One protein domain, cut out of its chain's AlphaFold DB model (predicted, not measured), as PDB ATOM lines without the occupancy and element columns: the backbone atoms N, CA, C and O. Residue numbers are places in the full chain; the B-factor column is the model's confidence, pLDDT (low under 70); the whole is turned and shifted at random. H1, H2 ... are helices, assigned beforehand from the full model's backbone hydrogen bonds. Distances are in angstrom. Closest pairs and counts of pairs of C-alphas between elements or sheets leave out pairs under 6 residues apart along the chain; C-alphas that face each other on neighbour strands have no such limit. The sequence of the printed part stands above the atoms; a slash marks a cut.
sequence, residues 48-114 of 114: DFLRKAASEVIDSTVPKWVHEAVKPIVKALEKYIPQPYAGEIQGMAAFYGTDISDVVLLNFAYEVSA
ATOM      1  N   ASP A  48      -7.139   9.831  30.400       94.12
ATOM      2  CA  ASP A  48      -6.623   8.645  31.083       94.12
ATOM      3  C   ASP A  48      -7.110   7.362  30.401       94.12
ATOM      4  O   ASP A  48      -6.337   6.413  30.242       94.12
ATOM      5  N   PHE A  49      -8.341   7.365  29.887       94.62
ATOM      6  CA  PHE A  49      -8.838   6.331  28.989       94.62
ATOM      7  C   PHE A  49      -7.966   6.203  27.732       94.62
ATOM      8  O   PHE A  49      -7.520   5.098  27.420       94.62
ATOM      9  N   LEU A  50      -7.674   7.311  27.038       93.69
ATOM     10  CA  LEU A  50      -6.848   7.283  25.825       93.69
ATOM     11  C   LEU A  50      -5.431   6.769  26.095       93.69
ATOM     12  O   LEU A  50      -4.925   5.955  25.327       93.69
ATOM     13  N   ARG A  51      -4.798   7.188  27.196       93.81
ATOM     14  CA  ARG A  51      -3.470   6.696  27.603       93.81
ATOM     15  C   ARG A  51      -3.473   5.194  27.869       93.81
ATOM     16  O   ARG A  51      -2.555   4.490  27.456       93.81
ATOM     17  N   LYS A  52      -4.510   4.694  28.544       95.50
ATOM     18  CA  LYS A  52      -4.644   3.262  28.813       95.50
ATOM     19  C   LYS A  52      -4.841   2.471  27.520       95.50
ATOM     20  O   LYS A  52      -4.161   1.469  27.327       95.50
ATOM     21  N   ALA A  53      -5.719   2.943  26.636       94.31
ATOM     22  CA  ALA A  53      -5.953   2.319  25.337       94.31
ATOM     23  C   ALA A  53      -4.683   2.318  24.470       94.31
ATOM     24  O   ALA A  53      -4.351   1.303  23.867       94.31
ATOM     25  N   ALA A  54      -3.934   3.424  24.465       93.31
ATOM     26  CA  ALA A  54      -2.636   3.528  23.807       93.31
ATOM     27  C   ALA A  54      -1.651   2.459  24.302       93.31
ATOM     28  O   ALA A  54      -1.098   1.721  23.491       93.31
ATOM     29  N   SER A  55      -1.470   2.341  25.623       93.62
ATOM     30  CA  SER A  55      -0.590   1.323  26.215       93.62
ATOM     31  C   SER A  55      -1.027  -0.089  25.835       93.62
ATOM     32  O   SER A  55      -0.192  -0.896  25.446       93.62
ATOM     33  N   GLU A  56      -2.329  -0.378  25.898       94.44
ATOM     34  CA  GLU A  56      -2.871  -1.695  25.561       94.44
ATOM     35  C   GLU A  56      -2.599  -2.064  24.097       94.44
ATOM     36  O   GLU A  56      -2.111  -3.159  23.827       94.44
ATOM     37  N   VAL A  57      -2.830  -1.131  23.166       92.62
ATOM     38  CA  VAL A  57      -2.563  -1.335  21.733       92.62
ATOM     39  C   VAL A  57      -1.073  -1.529  21.462       92.62
ATOM     40  O   VAL A  57      -0.709  -2.415  20.683       92.62
ATOM     41  N   ILE A  58      -0.209  -0.724  22.086       92.06
ATOM     42  CA  ILE A  58       1.244  -0.852  21.931       92.06
ATOM     43  C   ILE A  58       1.688  -2.224  22.445       92.06
ATOM     44  O   ILE A  58       2.316  -2.974  21.701       92.06
ATOM     45  N   ASP A  59       1.312  -2.590  23.670       91.88
ATOM     46  CA  ASP A  59       1.742  -3.839  24.302       91.88
ATOM     47  C   ASP A  59       1.218  -5.087  23.573       91.88
ATOM     48  O   ASP A  59       1.890  -6.123  23.560       91.88
ATOM     49  N   SER A  60       0.031  -5.011  22.956       92.12
ATOM     50  CA  SER A  60      -0.558  -6.131  22.216       92.12
ATOM     51  C   SER A  60      -0.026  -6.279  20.791       92.12
ATOM     52  O   SER A  60      -0.011  -7.389  20.260       92.12
ATOM     53  N   THR A  61       0.361  -5.171  20.152       89.75
ATOM     54  CA  THR A  61       0.612  -5.123  18.699       89.75
ATOM     55  C   THR A  61       2.092  -4.973  18.368       89.75
ATOM     56  O   THR A  61       2.554  -5.473  17.342       89.75
ATOM     57  N   VAL A  62       2.862  -4.305  19.229       89.00
ATOM     58  CA  VAL A  62       4.254  -3.941  18.963       89.00
ATOM     59  C   VAL A  62       5.203  -4.921  19.664       89.00
ATOM     60  O   VAL A  62       5.223  -5.016  20.892       89.00
ATOM     61  N   PRO A  63       6.061  -5.650  18.928       90.81
ATOM     62  CA  PRO A  63       7.074  -6.492  19.551       90.81
ATOM     63  C   PRO A  63       8.057  -5.670  20.395       90.81
ATOM     64  O   PRO A  63       8.560  -4.644  19.943       90.81
ATOM     65  N   LYS A  64       8.448  -6.177  21.572       90.31
ATOM     66  CA  LYS A  64       9.342  -5.473  22.522       90.31
ATOM     67  C   LYS A  64      10.629  -4.913  21.905       90.31
ATOM     68  O   LYS A  64      11.098  -3.859  22.318       90.31
ATOM     69  N   TRP A  65      11.210  -5.596  20.919       91.31
ATOM     70  CA  TRP A  65      12.432  -5.120  20.264       91.31
ATOM     71  C   TRP A  65      12.212  -3.815  19.477       91.31
ATOM     72  O   TRP A  65      13.140  -3.017  19.347       91.31
ATOM     73  N   VAL A  66      10.991  -3.555  18.999       90.19
ATOM     74  CA  VAL A  66      10.634  -2.337  18.259       90.19
ATOM     75  C   VAL A  66      10.635  -1.111  19.178       90.19
ATOM     76  O   VAL A  66      11.044  -0.032  18.752       90.19
ATOM     77  N   HIS A  67      10.301  -1.279  20.463       89.81
ATOM     78  CA  HIS A  67      10.412  -0.205  21.463       89.81
ATOM     79  C   HIS A  67      11.857   0.287  21.617       89.81
ATOM     80  O   HIS A  67      12.107   1.469  21.839       89.81
ATOM     81  N   GLU A  68      12.835  -0.605  21.469       90.50
ATOM     82  CA  GLU A  68      14.248  -0.226  21.459       90.50
ATOM     83  C   GLU A  68      14.651   0.390  20.114       90.50
ATOM     84  O   GLU A  68      15.378   1.387  20.075       90.50
ATOM     85  N   ALA A  69      14.128  -0.154  19.011       88.94
ATOM     86  CA  ALA A  69      14.412   0.317  17.659       88.94
ATOM     87  C   ALA A  69      13.895   1.739  17.381       88.94
ATOM     88  O   ALA A  69      14.480   2.438  16.554       88.94
ATOM     89  N   VAL A  70      12.847   2.200  18.075       90.25
ATOM     90  CA  VAL A  70      12.278   3.544  17.879       90.25
ATOM     91  C   VAL A  70      13.076   4.651  18.585       90.25
ATOM     92  O   VAL A  70      12.971   5.823  18.224       90.25
ATOM     93  N   LYS A  71      13.938   4.321  19.558       91.00
ATOM     94  CA  LYS A  71      14.692   5.324  20.341       91.00
ATOM     95  C   LYS A  71      15.534   6.288  19.486       91.00
ATOM     96  O   LYS A  71      15.526   7.484  19.784       91.00
ATOM     97  N   PRO A  72      16.267   5.846  18.443       91.56
ATOM     98  CA  PRO A  72      17.006   6.755  17.566       91.56
ATOM     99  C   PRO A  72      16.090   7.675  16.753       91.56
ATOM    100  O   PRO A  72      16.461   8.823  16.516       91.56
ATOM    101  N   ILE A  73      14.901   7.187  16.369       89.56
ATOM    102  CA  ILE A  73      13.890   7.969  15.647       89.56
ATOM    103  C   ILE A  73      13.422   9.109  16.543       89.56
ATOM    104  O   ILE A  73      13.544  10.262  16.157       89.56
ATOM    105  N   VAL A  74      12.999   8.812  17.773       90.88
ATOM    106  CA  VAL A  74      12.511   9.828  18.722       90.88
ATOM    107  C   VAL A  74      13.584  10.873  19.053       90.88
ATOM    108  O   VAL A  74      13.299  12.068  19.062       90.88
ATOM    109  N   LYS A  75      14.844  10.453  19.255       91.19
ATOM    110  CA  LYS A  75      15.968  11.367  19.544       91.19
ATOM    111  C   LYS A  75      16.266  12.361  18.420       91.19
ATOM    112  O   LYS A  75      16.835  13.417  18.684       91.19
ATOM    113  N   ALA A  76      15.930  12.015  17.184       92.31
ATOM    114  CA  ALA A  76      16.143  12.853  16.013       92.31
ATOM    115  C   ALA A  76      14.871  12.886  15.158       92.31
ATOM    116  O   ALA A  76      14.931  12.653  13.953       92.31
ATOM    117  N   LEU A  77      13.726  13.154  15.796       90.81
ATOM    118  CA  LEU A  77      12.400  12.993  15.196       90.81
ATOM    119  C   LEU A  77      12.298  13.650  13.819       90.81
ATOM    120  O   LEU A  77      11.978  12.977  12.851       90.81
ATOM    121  N   GLU A  78      12.677  14.923  13.707       91.62
ATOM    122  CA  GLU A  78      12.591  15.684  12.452       91.62
ATOM    123  C   GLU A  78      13.544  15.194  11.351       91.62
ATOM    124  O   GLU A  78      13.344  15.489  10.175       91.62
ATOM    125  N   LYS A  79      14.588  14.434  11.707       93.88
ATOM    126  CA  LYS A  79      15.486  13.813  10.725       93.88
ATOM    127  C   LYS A  79      14.828  12.611  10.049       93.88
ATOM    128  O   LYS A  79      15.138  12.327   8.894       93.88
ATOM    129  N   TYR A  80      13.987  11.882  10.778       92.56
ATOM    130  CA  TYR A  80      13.401  10.616  10.329       92.56
ATOM    131  C   TYR A  80      11.927  10.734   9.947       92.56
ATOM    132  O   TYR A  80      11.450   9.956   9.127       92.56
ATOM    133  N   ILE A  81      11.222  11.709  10.513       93.69
ATOM    134  CA  ILE A  81       9.817  11.990  10.250       93.69
ATOM    135  C   ILE A  81       9.727  13.407   9.671       93.69
ATOM    136  O   ILE A  81      10.112  14.366  10.343       93.69
ATOM    137  N   PRO A  82       9.242  13.569   8.428       95.19
ATOM    138  CA  PRO A  82       9.146  14.881   7.807       95.19
ATOM    139  C   PRO A  82       8.074  15.745   8.482       95.19
ATOM    140  O   PRO A  82       7.100  15.250   9.054       95.19
ATOM    141  N   GLN A  83       8.221  17.065   8.370       95.69
ATOM    142  CA  GLN A  83       7.132  17.987   8.691       95.69
ATOM    143  C   GLN A  83       5.984  17.828   7.666       95.69
ATOM    144  O   GLN A  83       6.257  17.553   6.495       95.69
ATOM    145  N   PRO A  84       4.710  17.996   8.074       96.81
ATOM    146  CA  PRO A  84       4.257  18.472   9.387       96.81
ATOM    147  C   PRO A  84       4.150  17.384  10.473       96.81
ATOM    148  O   PRO A  84       3.898  17.708  11.632       96.81
ATOM    149  N   TYR A  85       4.344  16.108  10.127       96.50
ATOM    150  CA  TYR A  85       4.063  14.980  11.022       96.50
ATOM    151  C   TYR A  85       4.906  14.993  12.295       96.50
ATOM    152  O   TYR A  85       4.383  14.727  13.372       96.50
ATOM    153  N   ALA A  86       6.187  15.367  12.211       97.00
ATOM    154  CA  ALA A  86       7.023  15.498  13.405       97.00
ATOM    155  C   ALA A  86       6.454  16.528  14.397       97.00
ATOM    156  O   ALA A  86       6.380  16.251  15.595       97.00
ATOM    157  N   GLY A  87       6.002  17.688  13.905       97.56
ATOM    158  CA  GLY A  87       5.355  18.702  14.735       97.56
ATOM    159  C   GLY A  87       4.020  18.226  15.309       97.56
ATOM    160  O   GLY A  87       3.745  18.444  16.487       97.56
ATOM    161  N   GLU A  88       3.208  17.535  14.512       98.12
ATOM    162  CA  GLU A  88       1.930  16.966  14.955       98.12
ATOM    163  C   GLU A  88       2.112  15.901  16.050       98.12
ATOM    164  O   GLU A  88       1.427  15.960  17.071       98.12
ATOM    165  N   ILE A  89       3.087  14.996  15.901       97.12
ATOM    166  CA  ILE A  89       3.454  13.981  16.903       97.12
ATOM    167  C   ILE A  89       3.894  14.640  18.216       97.12
ATOM    168  O   ILE A  89       3.442  14.241  19.290       97.12
ATOM    169  N   GLN A  90       4.738  15.674  18.146       96.69
ATOM    170  CA  GLN A  90       5.157  16.437  19.327       96.69
ATOM    171  C   GLN A  90       3.967  17.114  20.019       96.69
ATOM    172  O   GLN A  90       3.868  17.083  21.246       96.69
ATOM    173  N   GLY A  91       3.054  17.703  19.240       96.62
ATOM    174  CA  GLY A  91       1.825  18.307  19.753       96.62
ATOM    175  C   GLY A  91       0.951  17.293  20.485       96.62
ATOM    176  O   GLY A  91       0.556  17.525  21.625       96.62
ATOM    177  N   MET A  92       0.720  16.130  19.875       96.25
ATOM    178  CA  MET A  92      -0.056  15.035  20.463       96.25
ATOM    179  C   MET A  92       0.553  14.536  21.775       96.25
ATOM    180  O   MET A  92      -0.153  14.439  22.781       96.25
ATOM    181  N   ALA A  93       1.868  14.292  21.794       95.44
ATOM    182  CA  ALA A  93       2.582  13.891  23.003       95.44
ATOM    183  C   ALA A  93       2.406  14.924  24.130       95.44
ATOM    184  O   ALA A  93       2.095  14.565  25.266       95.44
ATOM    185  N   ALA A  94       2.506  16.217  23.804       95.56
ATOM    186  CA  ALA A  94       2.305  17.303  24.761       95.56
ATOM    187  C   ALA A  94       0.849  17.413  25.254       95.56
ATOM    188  O   ALA A  94       0.623  17.605  26.449       95.56
ATOM    189  N   PHE A  95      -0.149  17.276  24.375       93.69
ATOM    190  CA  PHE A  95      -1.566  17.400  24.743       93.69
ATOM    191  C   PHE A  95      -2.043  16.296  25.670       93.69
ATOM    192  O   PHE A  95      -2.782  16.577  26.618       93.69
ATOM    193  N   TYR A  96      -1.602  15.069  25.407       92.88
ATOM    194  CA  TYR A  96      -1.962  13.902  26.198       92.88
ATOM    195  C   TYR A  96      -0.935  13.584  27.278       92.88
ATOM    196  O   TYR A  96      -1.137  12.634  28.022       92.88
ATOM    197  N   GLY A  97       0.144  14.360  27.418       93.31
ATOM    198  CA  GLY A  97       1.192  14.133  28.417       93.31
ATOM    199  C   GLY A  97       1.749  12.707  28.380       93.31
ATOM    200  O   GLY A  97       1.813  12.062  29.423       93.31
ATOM    201  N   THR A  98       2.059  12.213  27.182       92.50
ATOM    202  CA  THR A  98       2.606  10.869  26.924       92.50
ATOM    203  C   THR A  98       3.996  10.980  26.305       92.50
ATOM    204  O   THR A  98       4.381  12.062  25.850       92.50
ATOM    205  N   ASP A  99       4.766   9.888  26.274       93.31
ATOM    206  CA  ASP A  99       6.060   9.905  25.592       93.31
ATOM    207  C   ASP A  99       5.872  10.040  24.072       93.31
ATOM    208  O   ASP A  99       4.930   9.497  23.486       93.31
ATOM    209  N   ILE A 100       6.786  10.754  23.416       94.88
ATOM    210  CA  ILE A 100       6.819  10.859  21.952       94.88
ATOM    211  C   ILE A 100       6.961   9.464  21.328       94.88
ATOM    212  O   ILE A 100       6.373   9.212  20.277       94.88
ATOM    213  N   SER A 101       7.697   8.550  21.972       93.88
ATOM    214  CA  SER A 101       7.824   7.161  21.532       93.88
ATOM    215  C   SER A 101       6.481   6.478  21.391       93.88
ATOM    216  O   SER A 101       6.280   5.786  20.403       93.88
ATOM    217  N   ASP A 102       5.553   6.698  22.318       93.81
ATOM    218  CA  ASP A 102       4.262   6.011  22.306       93.81
ATOM    219  C   ASP A 102       3.413   6.496  21.133       93.81
ATOM    220  O   ASP A 102       2.814   5.697  20.419       93.81
ATOM    221  N   VAL A 103       3.443   7.803  20.855       95.25
ATOM    222  CA  VAL A 103       2.757   8.381  19.693       95.25
ATOM    223  C   VAL A 103       3.356   7.854  18.385       95.25
ATOM    224  O   VAL A 103       2.612   7.513  17.467       95.25
ATOM    225  N   VAL A 104       4.687   7.745  18.298       94.81
ATOM    226  CA  VAL A 104       5.369   7.167  17.128       94.81
ATOM    227  C   VAL A 104       5.031   5.683  16.967       94.81
ATOM    228  O   VAL A 104       4.731   5.249  15.862       94.81
ATOM    229  N   LEU A 105       5.053   4.903  18.050       94.25
ATOM    230  CA  LEU A 105       4.742   3.473  18.022       94.25
ATOM    231  C   LEU A 105       3.289   3.218  17.622       94.25
ATOM    232  O   LEU A 105       3.042   2.292  16.858       94.25
ATOM    233  N   LEU A 106       2.339   4.042  18.067       93.69
ATOM    234  CA  LEU A 106       0.938   3.946  17.640       93.69
ATOM    235  C   LEU A 106       0.760   4.233  16.142       93.69
ATOM    236  O   LEU A 106       0.042   3.489  15.481       93.69
ATOM    237  N   ASN A 107       1.464   5.238  15.608       91.75
ATOM    238  CA  ASN A 107       1.557   5.533  14.164       91.75
ATOM    239  C   ASN A 107       2.452   4.538  13.393       91.75
ATOM    240  O   ASN A 107       2.851   4.803  12.265       91.75
ATOM    241  N   PHE A 108       2.867   3.428  13.999       84.94
ATOM    242  CA  PHE A 108       3.408   2.291  13.252       84.94
ATOM    243  C   PHE A 108       2.568   1.040  13.477       84.94
ATOM    244  O   PHE A 108       2.381   0.245  12.560       84.94
ATOM    245  N   ALA A 109       2.058   0.853  14.694       86.38
ATOM    246  CA  ALA A 109       1.158  -0.232  15.045       86.38
ATOM    247  C   ALA A 109      -0.099  -0.207  14.171       86.38
ATOM    248  O   ALA A 109      -0.509  -1.255  13.676       86.38
ATOM    249  N   TYR A 110      -0.662   0.983  13.936       83.44
ATOM    250  CA  TYR A 110      -1.807   1.147  13.048       83.44
ATOM    251  C   TYR A 110      -1.476   0.686  11.619       83.44
ATOM    252  O   TYR A 110      -2.172  -0.167  11.081       83.44
ATOM    253  N   GLU A 111      -0.364   1.145  11.051       82.00
ATOM    254  CA  GLU A 111       0.102   0.900   9.680       82.00
ATOM    255  C   GLU A 111       0.458  -0.566   9.423       82.00
ATOM    256  O   GLU A 111       0.376  -1.030   8.291       82.00
ATOM    257  N   VAL A 112       0.867  -1.301  10.458       75.56
ATOM    258  CA  VAL A 112       1.113  -2.747  10.365       75.56
ATOM    259  C   VAL A 112      -0.196  -3.546  10.418       75.56
ATOM    260  O   VAL A 112      -0.236  -4.682   9.946       75.56
ATOM    261  N   SER A 113      -1.257  -2.973  10.994       71.38
ATOM    262  CA  SER A 113      -2.549  -3.641  11.200       71.38
ATOM    263  C   SER A 113      -3.647  -3.274  10.188       71.38
ATOM    264  O   SER A 113      -4.623  -4.020  10.089       71.38
ATOM    265  N   ALA A 114      -3.501  -2.149   9.478       61.28
ATOM    266  CA  ALA A 114      -4.442  -1.611   8.488       61.28
ATOM    267  C   ALA A 114      -4.222  -2.194   7.084       61.28
ATOM    268  O   ALA A 114      -5.241  -2.434   6.394       61.28
TER     269      ALA A 114
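AT A GLANCE: This is residues 48 to 114 of the 114 residues of the protein "N-acylethanolamine-hydrolyzing acid amidase" of Labeo rohita (UniProt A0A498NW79). Five helices, H1 to H5, follow each other round a horseshoe, and the sixth, H6, starts inside it and makes the core. H1 forms one arm and H5 the other, the short H2, H3 and H4 make the bend between them, and the two arms come near each other at Arg 51 and Tyr 96. The printed part has 67 residues with six named helices, H1 to H6 in chain order, and no named strand: the class is all helix. It is compact, with a radius of gyration of the C-alphas of 11.5 A, and rounded, spanning 28 by 25 by 22 A.

IN THESE COORDINATES: Find C-alpha 48 at (-6.623, 8.645, 31.083); from there H1 runs 19.9 A to residue 61. Next come H2, residues 64 to 69, H3, residues 71 to 75, and H4, residues 77 to 80. H5, residues 85 to 96, measures 16.4 A. H6, residues 100 to 113, runs 20.3 A from C-alpha 100 at (6.819, 10.859, 21.952) to C-alpha 113 at (-2.549, -3.641, 11.200).

HOW THE PARTS SIT: Begin at H6, the hub, which touches three helices. H1 touches it at a steep tilt of 54 degrees, the same way; the closest C-alphas, Thr 61 and Ala 109, are 6.1 A apart. With residues 100 to 104 alone, H6 touches H3, closest at C-alphas 74 and 101, 6.1 A, and H5, closest at C-alphas 93 and 100, 5.3 A. H2 is close to H6 but not clearly touching, and H4 and H6 are apart. Every O i to N i+4 pair is within hydrogen-bond range in H1, H3 and H5, against 1 of 2 in H2 and 9 of 10 in H6; H4 is too short for one.

THE WHOLE: Look from C-alpha 49 to C-alpha 79 for the two farthest apart, 31.3 A. The printed part has no cut, and its five links are tight. The mean pLDDT of the printed part is 91.7, and residue 114, the chain's last, is under 70.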